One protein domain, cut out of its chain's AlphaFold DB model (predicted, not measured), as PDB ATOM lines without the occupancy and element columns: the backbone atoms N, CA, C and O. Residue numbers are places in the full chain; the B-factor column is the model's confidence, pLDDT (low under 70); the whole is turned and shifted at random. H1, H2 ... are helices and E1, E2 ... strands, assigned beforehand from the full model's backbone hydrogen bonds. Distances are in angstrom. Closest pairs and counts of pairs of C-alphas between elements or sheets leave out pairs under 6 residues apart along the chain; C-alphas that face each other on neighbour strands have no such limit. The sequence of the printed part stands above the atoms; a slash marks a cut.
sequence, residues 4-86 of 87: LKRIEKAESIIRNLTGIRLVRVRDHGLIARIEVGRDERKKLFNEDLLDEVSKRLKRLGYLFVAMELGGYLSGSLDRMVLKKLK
ATOM      1  N   LEU A   4     -18.459 -50.921  16.504       96.50
ATOM      2  CA  LEU A   4     -18.308 -49.970  17.621       96.50
ATOM      3  C   LEU A   4     -16.885 -49.985  18.203       96.50
ATOM      4  O   LEU A   4     -16.230 -48.954  18.282       96.50
ATOM      5  N   LYS A   5     -16.362 -51.184  18.486       97.25
ATOM      6  CA  LYS A   5     -15.006 -51.375  19.019       97.25
ATOM      7  C   LYS A   5     -13.924 -50.888  18.050       97.25
ATOM      8  O   LYS A   5     -12.863 -50.449  18.484       97.25
ATOM      9  N   ARG A   6     -14.169 -50.980  16.735       97.25
ATOM     10  CA  ARG A   6     -13.262 -50.441  15.711       97.25
ATOM     11  C   ARG A   6     -13.200 -48.918  15.778       97.25
ATOM     12  O   ARG A   6     -12.102 -48.369  15.804       97.25
ATOM     13  N   ILE A   7     -14.366 -48.277  15.849       98.25
ATOM     14  CA  ILE A   7     -14.508 -46.821  15.957       98.25
ATOM     15  C   ILE A   7     -13.831 -46.313  17.231       98.25
ATOM     16  O   ILE A   7     -12.971 -45.444  17.153       98.25
ATOM     17  N   GLU A   8     -14.149 -46.901  18.386       98.19
ATOM     18  CA  GLU A   8     -13.578 -46.511  19.684       98.19
ATOM     19  C   GLU A   8     -12.047 -46.583  19.686       98.19
ATOM     20  O   GLU A   8     -11.372 -45.653  20.131       98.19
ATOM     21  N   LYS A   9     -11.479 -47.665  19.134       98.38
ATOM     22  CA  LYS A   9     -10.025 -47.806  18.995       98.38
ATOM     23  C   LYS A   9      -9.432 -46.751  18.070       98.38
ATOM     24  O   LYS A   9      -8.396 -46.184  18.403       98.38
ATOM     25  N   ALA A  10     -10.060 -46.490  16.925       98.44
ATOM     26  CA  ALA A  10      -9.586 -45.482  15.985       98.44
ATOM     27  C   ALA A  10      -9.595 -44.079  16.617       98.44
ATOM     28  O   ALA A  10      -8.596 -43.367  16.536       98.44
ATOM     29  N   GLU A  11     -10.673 -43.713  17.319       98.44
ATOM     30  CA  GLU A  11     -10.756 -42.449  18.057       98.44
ATOM     31  C   GLU A  11      -9.677 -42.352  19.144       98.44
ATOM     32  O   GLU A  11      -9.013 -41.323  19.252       98.44
ATOM     33  N   SER A  12      -9.460 -43.418  19.922       98.50
ATOM     34  CA  SER A  12      -8.426 -43.446  20.963       98.50
ATOM     35  C   SER A  12      -7.017 -43.280  20.391       98.50
ATOM     36  O   SER A  12      -6.233 -42.512  20.940       98.50
ATOM     37  N   ILE A  13      -6.703 -43.931  19.266       98.44
ATOM     38  CA  ILE A  13      -5.404 -43.794  18.590       98.44
ATOM     39  C   ILE A  13      -5.149 -42.336  18.211       98.44
ATOM     40  O   ILE A  13      -4.088 -41.804  18.528       98.44
ATOM     41  N   ILE A  14      -6.123 -41.688  17.570       98.19
ATOM     42  CA  ILE A  14      -5.987 -40.294  17.137       98.19
ATOM     43  C   ILE A  14      -5.833 -39.380  18.354       98.19
ATOM     44  O   ILE A  14      -4.915 -38.566  18.373       98.19
ATOM     45  N   ARG A  15      -6.665 -39.528  19.396       98.12
ATOM     46  CA  ARG A  15      -6.546 -38.721  20.626       98.12
ATOM     47  C   ARG A  15      -5.161 -38.859  21.264       98.12
ATOM     48  O   ARG A  15      -4.544 -37.848  21.577       98.12
ATOM     49  N   ASN A  16      -4.657 -40.084  21.390       98.12
ATOM     50  CA  ASN A  16      -3.369 -40.355  22.034       98.12
ATOM     51  C   ASN A  16      -2.174 -39.805  21.240       98.12
ATOM     52  O   ASN A  16      -1.204 -39.371  21.846       98.12
ATOM     53  N   LEU A  17      -2.232 -39.817  19.904       97.62
ATOM     54  CA  LEU A  17      -1.152 -39.296  19.057       97.62
ATOM     55  C   LEU A  17      -1.151 -37.766  18.946       97.62
ATOM     56  O   LEU A  17      -0.103 -37.174  18.719       97.62
ATOM     57  N   THR A  18      -2.318 -37.128  19.067       96.81
ATOM     58  CA  THR A  18      -2.493 -35.710  18.698       96.81
ATOM     59  C   THR A  18      -2.828 -34.783  19.863       96.81
ATOM     60  O   THR A  18      -2.727 -33.564  19.733       96.81
ATOM     61  N   GLY A  19      -3.329 -35.326  20.976       96.75
ATOM     62  CA  GLY A  19      -3.930 -34.531  22.048       96.75
ATOM     63  C   GLY A  19      -5.177 -33.741  21.609       96.75
ATOM     64  O   GLY A  19      -5.533 -32.739  22.235       96.75
ATOM     65  N   ILE A  20      -5.828 -34.124  20.504       96.81
ATOM     66  CA  ILE A  20      -7.110 -33.543  20.084       96.81
ATOM     67  C   ILE A  20      -8.194 -33.987  21.060       96.81
ATOM     68  O   ILE A  20      -8.319 -35.172  21.376       96.81
ATOM     69  N   ARG A  21      -9.003 -33.035  21.525       94.31
ATOM     70  CA  ARG A  21     -10.055 -33.304  22.511       94.31
ATOM     71  C   ARG A  21     -11.302 -33.850  21.834       94.31
ATOM     72  O   ARG A  21     -11.864 -34.857  22.268       94.31
ATOM     73  N   LEU A  22     -11.710 -33.216  20.737       94.75
ATOM     74  CA  LEU A  22     -12.896 -33.601  19.989       94.75
ATOM     75  C   LEU A  22     -12.505 -34.377  18.735       94.75
ATOM     76  O   LEU A  22     -12.136 -33.788  17.726       94.75
ATOM     77  N   VAL A  23     -12.612 -35.704  18.811       96.88
ATOM     78  CA  VAL A  23     -12.383 -36.628  17.692       96.88
ATOM     79  C   VAL A  23     -13.606 -37.513  17.522       96.88
ATOM     80  O   VAL A  23     -14.067 -38.111  18.500       96.88
ATOM     81  N   ARG A  24     -14.073 -37.642  16.281       96.94
ATOM     82  CA  ARG A  24     -14.990 -38.688  15.833       96.94
ATOM     83  C   ARG A  24     -14.412 -39.438  14.650       96.94
ATOM     84  O   ARG A  24     -13.834 -38.835  13.750       96.94
ATOM     85  N   VAL A  25     -14.620 -40.748  14.627       97.75
ATOM     86  CA  VAL A  25     -14.336 -41.574  13.449       97.75
ATOM     87  C   VAL A  25     -15.651 -42.107  12.904       97.75
ATOM     88  O   VAL A  25     -16.327 -42.910  13.547       97.75
ATOM     89  N   ARG A  26     -16.026 -41.669  11.700       96.19
ATOM     90  CA  ARG A  26     -17.166 -42.238  10.984       96.19
ATOM     91  C   ARG A  26     -16.719 -43.436  10.174       96.19
ATOM     92  O   ARG A  26     -15.843 -43.349   9.316       96.19
ATOM     93  N   ASP A  27     -17.357 -44.556  10.471       96.44
ATOM     94  CA  ASP A  27     -17.114 -45.822   9.807       96.44
ATOM     95  C   ASP A  27     -18.026 -45.964   8.586       96.44
ATOM     96  O   ASP A  27     -19.241 -46.153   8.739       96.44
ATOM     97  N   HIS A  28     -17.418 -45.887   7.403       96.31
ATOM     98  CA  HIS A  28     -18.046 -46.100   6.099       96.31
ATOM     99  C   HIS A  28     -17.571 -47.424   5.472       96.31
ATOM    100  O   HIS A  28     -17.261 -47.494   4.283       96.31
ATOM    101  N   GLY A  29     -17.438 -48.485   6.275       95.44
ATOM    102  CA  GLY A  29     -16.969 -49.787   5.805       95.44
ATOM    103  C   GLY A  29     -15.452 -49.808   5.629       95.44
ATOM    104  O   GLY A  29     -14.729 -50.094   6.585       95.44
ATOM    105  N   LEU A  30     -14.965 -49.514   4.423       97.38
ATOM    106  CA  LEU A  30     -13.528 -49.499   4.111       97.38
ATOM    107  C   LEU A  30     -12.860 -48.148   4.387       97.38
ATOM    108  O   LEU A  30     -11.633 -48.063   4.381       97.38
ATOM    109  N   ILE A  31     -13.647 -47.105   4.649       98.50
ATOM    110  CA  ILE A  31     -13.151 -45.748   4.879       98.50
ATOM    111  C   ILE A  31     -13.376 -45.361   6.342       98.50
ATOM    112  O   ILE A  31     -14.503 -45.424   6.845       98.50
ATOM    113  N   ALA A  32     -12.308 -44.920   7.004       98.50
ATOM    114  CA  ALA A  32     -12.389 -44.166   8.247       98.50
ATOM    115  C   ALA A  32     -12.370 -42.673   7.920       98.50
ATOM    116  O   ALA A  32     -11.339 -42.153   7.496       98.50
ATOM    117  N   ARG A  33     -13.492 -41.976   8.125       98.25
ATOM    118  CA  ARG A  33     -13.530 -40.513   8.013       98.25
ATOM    119  C   ARG A  33     -13.360 -39.887   9.390       98.25
ATOM    120  O   ARG A  33     -14.219 -40.035  10.257       98.25
ATOM    121  N   ILE A  34     -12.244 -39.204   9.579       97.94
ATOM    122  CA  ILE A  34     -11.866 -38.512  10.802       97.94
ATOM    123  C   ILE A  34     -12.516 -37.126  10.807       97.94
ATOM    124  O   ILE A  34     -12.346 -36.344   9.874       97.94
ATOM    125  N   GLU A  35     -13.230 -36.807  11.879       97.25
ATOM    126  CA  GLU A  35     -13.780 -35.481  12.149       97.25
ATOM    127  C   GLU A  35     -13.167 -34.972  13.451       97.25
ATOM    128  O   GLU A  35     -13.250 -35.642  14.482       97.25
ATOM    129  N   VAL A  36     -12.554 -33.793  13.412       96.44
ATOM    130  CA  VAL A  36     -11.972 -33.150  14.599       96.44
ATOM    131  C   VAL A  36     -12.511 -31.745  14.783       96.44
ATOM    132  O   VAL A  36     -12.997 -31.156  13.815       96.44
ATOM    133  N   GLY A  37     -12.426 -31.191  15.995       94.69
ATOM    134  CA  GLY A  37     -12.775 -29.789  16.253       94.69
ATOM    135  C   GLY A  37     -12.203 -28.851  15.180       94.69
ATOM    136  O   GLY A  37     -11.066 -29.021  14.732       94.69
ATOM    137  N   ARG A  38     -13.002 -27.886  14.703       93.19
ATOM    138  CA  ARG A  38     -12.610 -27.006  13.581       93.19
ATOM    139  C   ARG A  38     -11.314 -26.244  13.852       93.19
ATOM    140  O   ARG A  38     -10.529 -26.053  12.921       93.19
ATOM    141  N   ASP A  39     -11.136 -25.847  15.105       94.56
ATOM    142  CA  ASP A  39      -9.989 -25.181  15.719       94.56
ATOM    143  C   ASP A  39      -8.811 -26.132  16.001       94.56
ATOM    144  O   ASP A  39      -7.669 -25.694  16.144       94.56
ATOM    145  N   GLU A  40      -9.065 -27.443  16.025       95.75
ATOM    146  CA  GLU A  40      -8.071 -28.477  16.318       95.75
ATOM    147  C   GLU A  40      -7.471 -29.133  15.064       95.75
ATOM    148  O   GLU A  40      -6.445 -29.797  15.180       95.75
ATOM    149  N   ARG A  41      -8.030 -28.919  13.860       94.88
ATOM    150  CA  ARG A  41      -7.549 -29.530  12.595       94.88
ATOM    151  C   ARG A  41      -6.049 -29.363  12.354       94.88
ATOM    152  O   ARG A  41      -5.402 -30.301  11.904       94.88
ATOM    153  N   LYS A  42      -5.482 -28.206  12.712       95.38
ATOM    154  CA  LYS A  42      -4.041 -27.943  12.567       95.38
ATOM    155  C   LYS A  42      -3.156 -28.960  13.297       95.38
ATOM    156  O   LYS A  42      -2.036 -29.190  12.868       95.38
ATOM    157  N   LYS A  43      -3.665 -29.599  14.358       96.06
ATOM    158  CA  LYS A  43      -2.949 -30.635  15.116       96.06
ATOM    159  C   LYS A  43      -2.773 -31.942  14.329       96.06
ATOM    160  O   LYS A  43      -2.020 -32.791  14.780       96.06
ATOM    161  N   LEU A  44      -3.463 -32.119  13.195       93.88
ATOM    162  CA  LEU A  44      -3.268 -33.254  12.287       93.88
ATOM    163  C   LEU A  44      -2.243 -32.972  11.181       93.88
ATOM    164  O   LEU A  44      -1.804 -33.918  10.544       93.88
ATOM    165  N   PHE A  45      -1.866 -31.716  10.921       92.12
ATOM    166  CA  PHE A  45      -1.010 -31.359   9.781       92.12
ATOM    167  C   PHE A  45       0.480 -31.465  10.111       92.12
ATOM    168  O   PHE A  45       1.211 -30.478  10.139       92.12
ATOM    169  N   ASN A  46       0.911 -32.694  10.362       95.44
ATOM    170  CA  ASN A  46       2.306 -33.104  10.415       95.44
ATOM    171  C   ASN A  46       2.411 -34.420   9.629       95.44
ATOM    172  O   ASN A  46       1.611 -35.323   9.862       95.44
ATOM    173  N   GLU A  47       3.332 -34.508   8.671       97.44
ATOM    174  CA  GLU A  47       3.387 -35.625   7.714       97.44
ATOM    175  C   GLU A  47       3.642 -36.972   8.407       97.44
ATOM    176  O   GLU A  47       2.862 -37.905   8.218       97.44
ATOM    177  N   ASP A  48       4.618 -37.037   9.316       97.88
ATOM    178  CA  ASP A  48       4.917 -38.251  10.090       97.88
ATOM    179  C   ASP A  48       3.711 -38.716  10.921       97.88
ATOM    180  O   ASP A  48       3.396 -39.907  11.020       97.88
ATOM    181  N   LEU A  49       2.995 -37.762  11.520       97.44
ATOM    182  CA  LEU A  49       1.775 -38.026  12.271       97.44
ATOM    183  C   LEU A  49       0.654 -38.555  11.364       97.44
ATOM    184  O   LEU A  49      -0.045 -39.495  11.753       97.44
ATOM    185  N   LEU A  50       0.457 -37.962  10.183       97.69
ATOM    186  CA  LEU A  50      -0.542 -38.412   9.209       97.69
ATOM    187  C   LEU A  50      -0.262 -39.850   8.766       97.69
ATOM    188  O   LEU A  50      -1.186 -40.672   8.727       97.69
ATOM    189  N   ASP A  51       1.003 -40.173   8.514       98.38
ATOM    190  CA  ASP A  51       1.440 -41.513   8.141       98.38
ATOM    191  C   ASP A  51       1.212 -42.525   9.264       98.38
ATOM    192  O   ASP A  51       0.656 -43.607   9.031       98.38
ATOM    193  N   GLU A  52       1.545 -42.175  10.508       98.50
ATOM    194  CA  GLU A  52       1.332 -43.060  11.653       98.50
ATOM    195  C   GLU A  52      -0.165 -43.271  11.945       98.50
ATOM    196  O   GLU A  52      -0.596 -44.401  12.211       98.50
ATOM    197  N   VAL A  53      -0.994 -42.225  11.827       98.31
ATOM    198  CA  VAL A  53      -2.460 -42.338  11.915       98.31
ATOM    199  C   VAL A  53      -2.982 -43.273  10.823       98.31
ATOM    200  O   VAL A  53      -3.713 -44.222  11.128       98.31
ATOM    201  N   SER A  54      -2.579 -43.056   9.569       98.50
ATOM    202  CA  SER A  54      -2.979 -43.871   8.416       98.50
ATOM    203  C   SER A  54      -2.621 -45.344   8.625       98.50
ATOM    204  O   SER A  54      -3.483 -46.226   8.554       98.50
ATOM    205  N   LYS A  55      -1.368 -45.623   8.991       98.69
ATOM    206  CA  LYS A  55      -0.850 -46.967   9.272       98.69
ATOM    207  C   LYS A  55      -1.619 -47.664  10.392       98.69
ATOM    208  O   LYS A  55      -2.020 -48.822  10.235       98.69
ATOM    209  N   ARG A  56      -1.851 -46.991  11.523       98.62
ATOM    210  CA  ARG A  56      -2.559 -47.588  12.669       98.62
ATOM    211  C   ARG A  56      -4.029 -47.849  12.376       98.62
ATOM    212  O   ARG A  56      -4.525 -48.913  12.742       98.62
ATOM    213  N   LEU A  57      -4.721 -46.935  11.697       98.50
ATOM    214  CA  LEU A  57      -6.119 -47.142  11.316       98.50
ATOM    215  C   LEU A  57      -6.256 -48.252  10.268       98.50
ATOM    216  O   LEU A  57      -7.163 -49.076  10.380       98.50
ATOM    217  N   LYS A  58      -5.326 -48.372   9.315       98.56
ATOM    218  CA  LYS A  58      -5.322 -49.489   8.358       98.56
ATOM    219  C   LYS A  58      -5.183 -50.852   9.041       98.56
ATOM    220  O   LYS A  58      -5.903 -51.785   8.694       98.56
ATOM    221  N   ARG A  59      -4.377 -50.962  10.107       98.31
ATOM    222  CA  ARG A  59      -4.295 -52.184  10.943       98.31
ATOM    223  C   ARG A  59      -5.607 -52.539  11.654       98.31
ATOM    224  O   ARG A  59      -5.789 -53.684  12.057       98.31
ATOM    225  N   LEU A  60      -6.532 -51.587  11.805       97.88
ATOM    226  CA  LEU A  60      -7.881 -51.843  12.320       97.88
ATOM    227  C   LEU A  60      -8.854 -52.362  11.241       97.88
ATOM    228  O   LEU A  60     -10.009 -52.654  11.563       97.88
ATOM    229  N   GLY A  61      -8.402 -52.502   9.990       97.44
ATOM    230  CA  GLY A  61      -9.176 -53.033   8.866       97.44
ATOM    231  C   GLY A  61      -9.831 -51.970   7.979       97.44
ATOM    232  O   GLY A  61     -10.829 -52.267   7.327       97.44
ATOM    233  N   TYR A  62      -9.332 -50.731   7.988       98.44
ATOM    234  CA  TYR A  62      -9.701 -49.716   6.995       98.44
ATOM    235  C   TYR A  62      -8.755 -49.790   5.788       98.44
ATOM    236  O   TYR A  62      -7.570 -50.062   5.952       98.44
ATOM    237  N   LEU A  63      -9.262 -49.523   4.584       98.31
ATOM    238  CA  LEU A  63      -8.448 -49.392   3.371       98.31
ATOM    239  C   LEU A  63      -8.006 -47.939   3.160       98.31
ATOM    240  O   LEU A  63      -6.861 -47.680   2.791       98.31
ATOM    241  N   PHE A  64      -8.896 -46.993   3.469       98.56
ATOM    242  CA  PHE A  64      -8.653 -45.562   3.320       98.56
ATOM    243  C   PHE A  64      -8.921 -44.817   4.626       98.56
ATOM    244  O   PHE A  64      -9.838 -45.147   5.383       98.56
ATOM    245  N   VAL A  65      -8.122 -43.781   4.865       98.50
ATOM    246  CA  VAL A  65      -8.279 -42.853   5.983       98.50
ATOM    247  C   VAL A  65      -8.439 -41.464   5.386       98.50
ATOM    248  O   VAL A  65      -7.606 -41.032   4.597       98.50
ATOM    249  N   ALA A  66      -9.538 -40.800   5.720       98.06
ATOM    250  CA  ALA A  66      -9.905 -39.493   5.192       98.06
ATOM    251  C   ALA A  66     -10.166 -38.518   6.340       98.06
ATOM    252  O   ALA A  66     -10.516 -38.937   7.442       98.06
ATOM    253  N   MET A  67     -10.060 -37.219   6.074       96.50
ATOM    254  CA  MET A  67     -10.421 -36.168   7.023       96.50
ATOM    255  C   MET A  67     -11.601 -35.361   6.483       96.50
ATOM    256  O   MET A  67     -11.631 -35.000   5.308       96.50
ATOM    257  N   GLU A  68     -12.567 -35.055   7.345       95.56
ATOM    258  CA  GLU A  68     -13.622 -34.093   7.037       95.56
ATOM    259  C   GLU A  68     -13.044 -32.675   7.041       95.56
ATOM    260  O   GLU A  68     -12.690 -32.125   8.090       95.56
ATOM    261  N   LEU A  69     -12.967 -32.074   5.854       94.50
ATOM    262  CA  LEU A  69     -12.440 -30.727   5.666       94.50
ATOM    263  C   LEU A  69     -13.251 -29.695   6.449       94.50
ATOM    264  O   LEU A  69     -12.675 -28.742   6.960       94.50
ATOM    265  N   GLY A  70     -14.561 -29.893   6.617       91.00
ATOM    266  CA  GLY A  70     -15.420 -29.018   7.415       91.00
ATOM    267  C   GLY A  70     -15.218 -29.115   8.933       91.00
ATOM    268  O   GLY A  70     -15.814 -28.312   9.663       91.00
ATOM    269  N   GLY A  71     -14.398 -30.062   9.403       91.75
ATOM    270  CA  GLY A  71     -14.259 -30.426  10.811       91.75
ATOM    271  C   GLY A  71     -15.528 -31.045  11.405       91.75
ATOM    272  O   GLY A  71     -16.543 -31.241  10.737       91.75
ATOM    273  N   TYR A  72     -15.477 -31.334  12.701       89.19
ATOM    274  CA  TYR A  72     -16.620 -31.785  13.475       89.19
ATOM    275  C   TYR A  72     -17.603 -30.633  13.688       89.19
ATOM    276  O   TYR A  72     -17.232 -29.527  14.083       89.19
ATOM    277  N   LEU A  73     -18.876 -30.926  13.452       78.31
ATOM    278  CA  LEU A  73     -19.999 -30.032  13.684       78.31
ATOM    279  C   LEU A  73     -20.959 -30.722  14.653       78.31
ATOM    280  O   LEU A  73     -21.515 -31.781  14.337       78.31
ATOM    281  N   SER A  74     -21.176 -30.118  15.823       70.19
ATOM    282  CA  SER A  74     -22.332 -30.458  16.654       70.19
ATOM    283  C   SER A  74     -23.610 -30.218  15.836       70.19
ATOM    284  O   SER A  74     -23.682 -29.270  15.056       70.19
ATOM    285  N   GLY A  75     -24.581 -31.132  15.921       58.78
ATOM    286  CA  GLY A  75     -25.795 -31.070  15.091       58.78
ATOM    287  C   GLY A  75     -25.638 -31.627  13.668       58.78
ATOM    288  O   GLY A  75     -26.406 -31.289  12.780       58.78
ATOM    289  N   SER A  76     -24.663 -32.502  13.381       52.81
ATOM    290  CA  SER A  76     -24.594 -33.162  12.053       52.81
ATOM    291  C   SER A  76     -25.840 -33.997  11.693       52.81
ATOM    292  O   SER A  76     -26.094 -34.207  10.507       52.81
ATOM    293  N   LEU A  77     -26.642 -34.408  12.690       54.84
ATOM    294  CA  LEU A  77     -27.991 -34.938  12.465       54.84
ATOM    295  C   LEU A  77     -28.883 -33.862  11.812       54.84
ATOM    296  O   LEU A  77     -29.498 -34.128  10.780       54.84
ATOM    297  N   ASP A  78     -28.839 -32.625  12.321       51.44
ATOM    298  CA  ASP A  78     -29.602 -31.490  11.791       51.44
ATOM    299  C   ASP A  78     -29.217 -31.152  10.358       51.44
ATOM    300  O   ASP A  78     -30.087 -30.798   9.584       51.44
ATOM    301  N   ARG A  79     -27.958 -31.296   9.923       55.66
ATOM    302  CA  ARG A  79     -27.611 -30.989   8.516       55.66
ATOM    303  C   ARG A  79     -28.213 -31.957   7.506       55.66
ATOM    304  O   ARG A  79     -28.597 -31.514   6.426       55.66
ATOM    305  N   MET A  80     -28.267 -33.253   7.816       58.72
ATOM    306  CA  MET A  80     -28.940 -34.217   6.935       58.72
ATOM    307  C   MET A  80     -30.454 -33.991   6.936       58.72
ATOM    308  O   MET A  80     -31.071 -34.052   5.877       58.72
ATOM    309  N   VAL A  81     -31.031 -33.662   8.096       57.22
ATOM    310  CA  VAL A  81     -32.450 -33.298   8.225       57.22
ATOM    311  C   VAL A  81     -32.763 -32.008   7.454       57.22
ATOM    312  O   VAL A  81     -33.659 -31.995   6.621       57.22
ATOM    313  N   LEU A  82     -31.974 -30.947   7.635       56.84
ATOM    314  CA  LEU A  82     -32.125 -29.656   6.956       56.84
ATOM    315  C   LEU A  82     -31.922 -29.746   5.440       56.84
ATOM    316  O   LEU A  82     -32.504 -28.945   4.718       56.84
ATOM    317  N   LYS A  83     -31.099 -30.683   4.947       58.62
ATOM    318  CA  LYS A  83     -31.002 -30.959   3.506       58.62
ATOM    319  C   LYS A  83     -32.267 -31.633   2.979       58.62
ATOM    320  O   LYS A  83     -32.798 -31.162   1.988       58.62
ATOM    321  N   LYS A  84     -32.777 -32.656   3.676       55.41
ATOM    322  CA  LYS A  84     -34.026 -33.341   3.303       55.41
ATOM    323  C   LYS A  84     -35.263 -32.443   3.349       55.41
ATOM    324  O   LYS A  84     -36.218 -32.722   2.651       55.41
ATOM    325  N   LEU A  85     -35.267 -31.403   4.185       58.75
ATOM    326  CA  LEU A  85     -36.367 -30.431   4.267       58.75
ATOM    327  C   LEU A  85     -36.323 -29.356   3.167       58.75
ATOM    328  O   LEU A  85     -37.240 -28.546   3.080       58.75
ATOM    329  N   LYS A  86     -35.240 -29.292   2.385       53.06
ATOM    330  CA  LYS A  86     -35.055 -28.334   1.281       53.06
ATOM    331  C   LYS A  86     -35.151 -28.984  -0.105       53.06
ATOM    332  O   LYS A  86     -34.994 -28.272  -1.094       53.06
TER     333      LYS A  86
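What this domain is: This is residues 4 to 86 of the 87 residues of an uncharacterized protein of Candidatus Bathyarchaeota archaeon (UniProt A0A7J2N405). A small sheet of three strands is covered on one face by two helices, H1 and H3, which lie side by side and run opposite ways; this makes a compact two-layer body, from which residues 75 to 86, with H4, stick out as an arm. The short helix H2 sits near one end of the sheet. The 83 printed residues hold four named helices and three named strands in the order H1 E1 E2 H2 H3 E3 H4, of mixed class, and the mixed sheet runs E1 E2 E3. The whole is compact, with a radius of gyration of the C-alphas of 13.2 A, and only just elongated, spanning 42 by 27 by 19 A, with the arm making the length.

How they stand to each other: H1, residues 4 to 18, is on the sheet of E1, residues 23 to 28, E2, residues 31 to 36, and E3, residues 64 to 67. Its height over the sheet is 8.2 A, and its closest C-alphas to E1 are those of Ile 7 and Val 25, 5.8 A apart. On the local plane it runs slantwise to E1 at 43 degrees. E1 and E2 form an antiparallel hairpin, with N 24 and O 35 at 2.8 A, within hydrogen-bond range. H2, residues 41 to 44, only grazes the sheet. H3, residues 47 to 59, is on the sheet; its closest C-alphas to E3 are those of Ser 54 and Val 65, 5.9 A apart. H1 and H3 touch at a shallow tilt of 19 degrees, opposite ways, with the C-alphas of Ala 10 and Leu 57 closest at 6.0 A. E2 and E3 are parallel, with N 34 and O 66 at 2.8 A; E2, H2, H3 and E3 make a strand-helix-strand unit, two parallel neighbour strands with helices between, and its crossover is right-handed. H4, residues 76 to 84, is not on the sheet, and H1 and H3 are apart from it. In H1 and H3 every O i to N i+4 pair is within hydrogen-bond range, in H4 4 of 5, and H2 is too short for such a pair.

Where its parts are: H1 begins at C-alpha 4 (-18.308, -49.970, 17.621) and is 21.3 A long from first to last C-alpha. E1 and E2 are each 16.0 A, H2 5.7 A, H3 18.5 A and E3 10.3 A. H4, 12.9 A long, ends at C-alpha 84 (-34.026, -33.341, 3.303).

The domain as a whole: The two C-alphas farthest apart, those of Asp 48 and Leu 85, are 42.4 A apart. The body without residues 75 to 86 spans 29 by 28 by 19 A. The printed part has no cut, and no link is long. The mean pLDDT of the printed part is 90.4, and residues 75 to 86 are under 70.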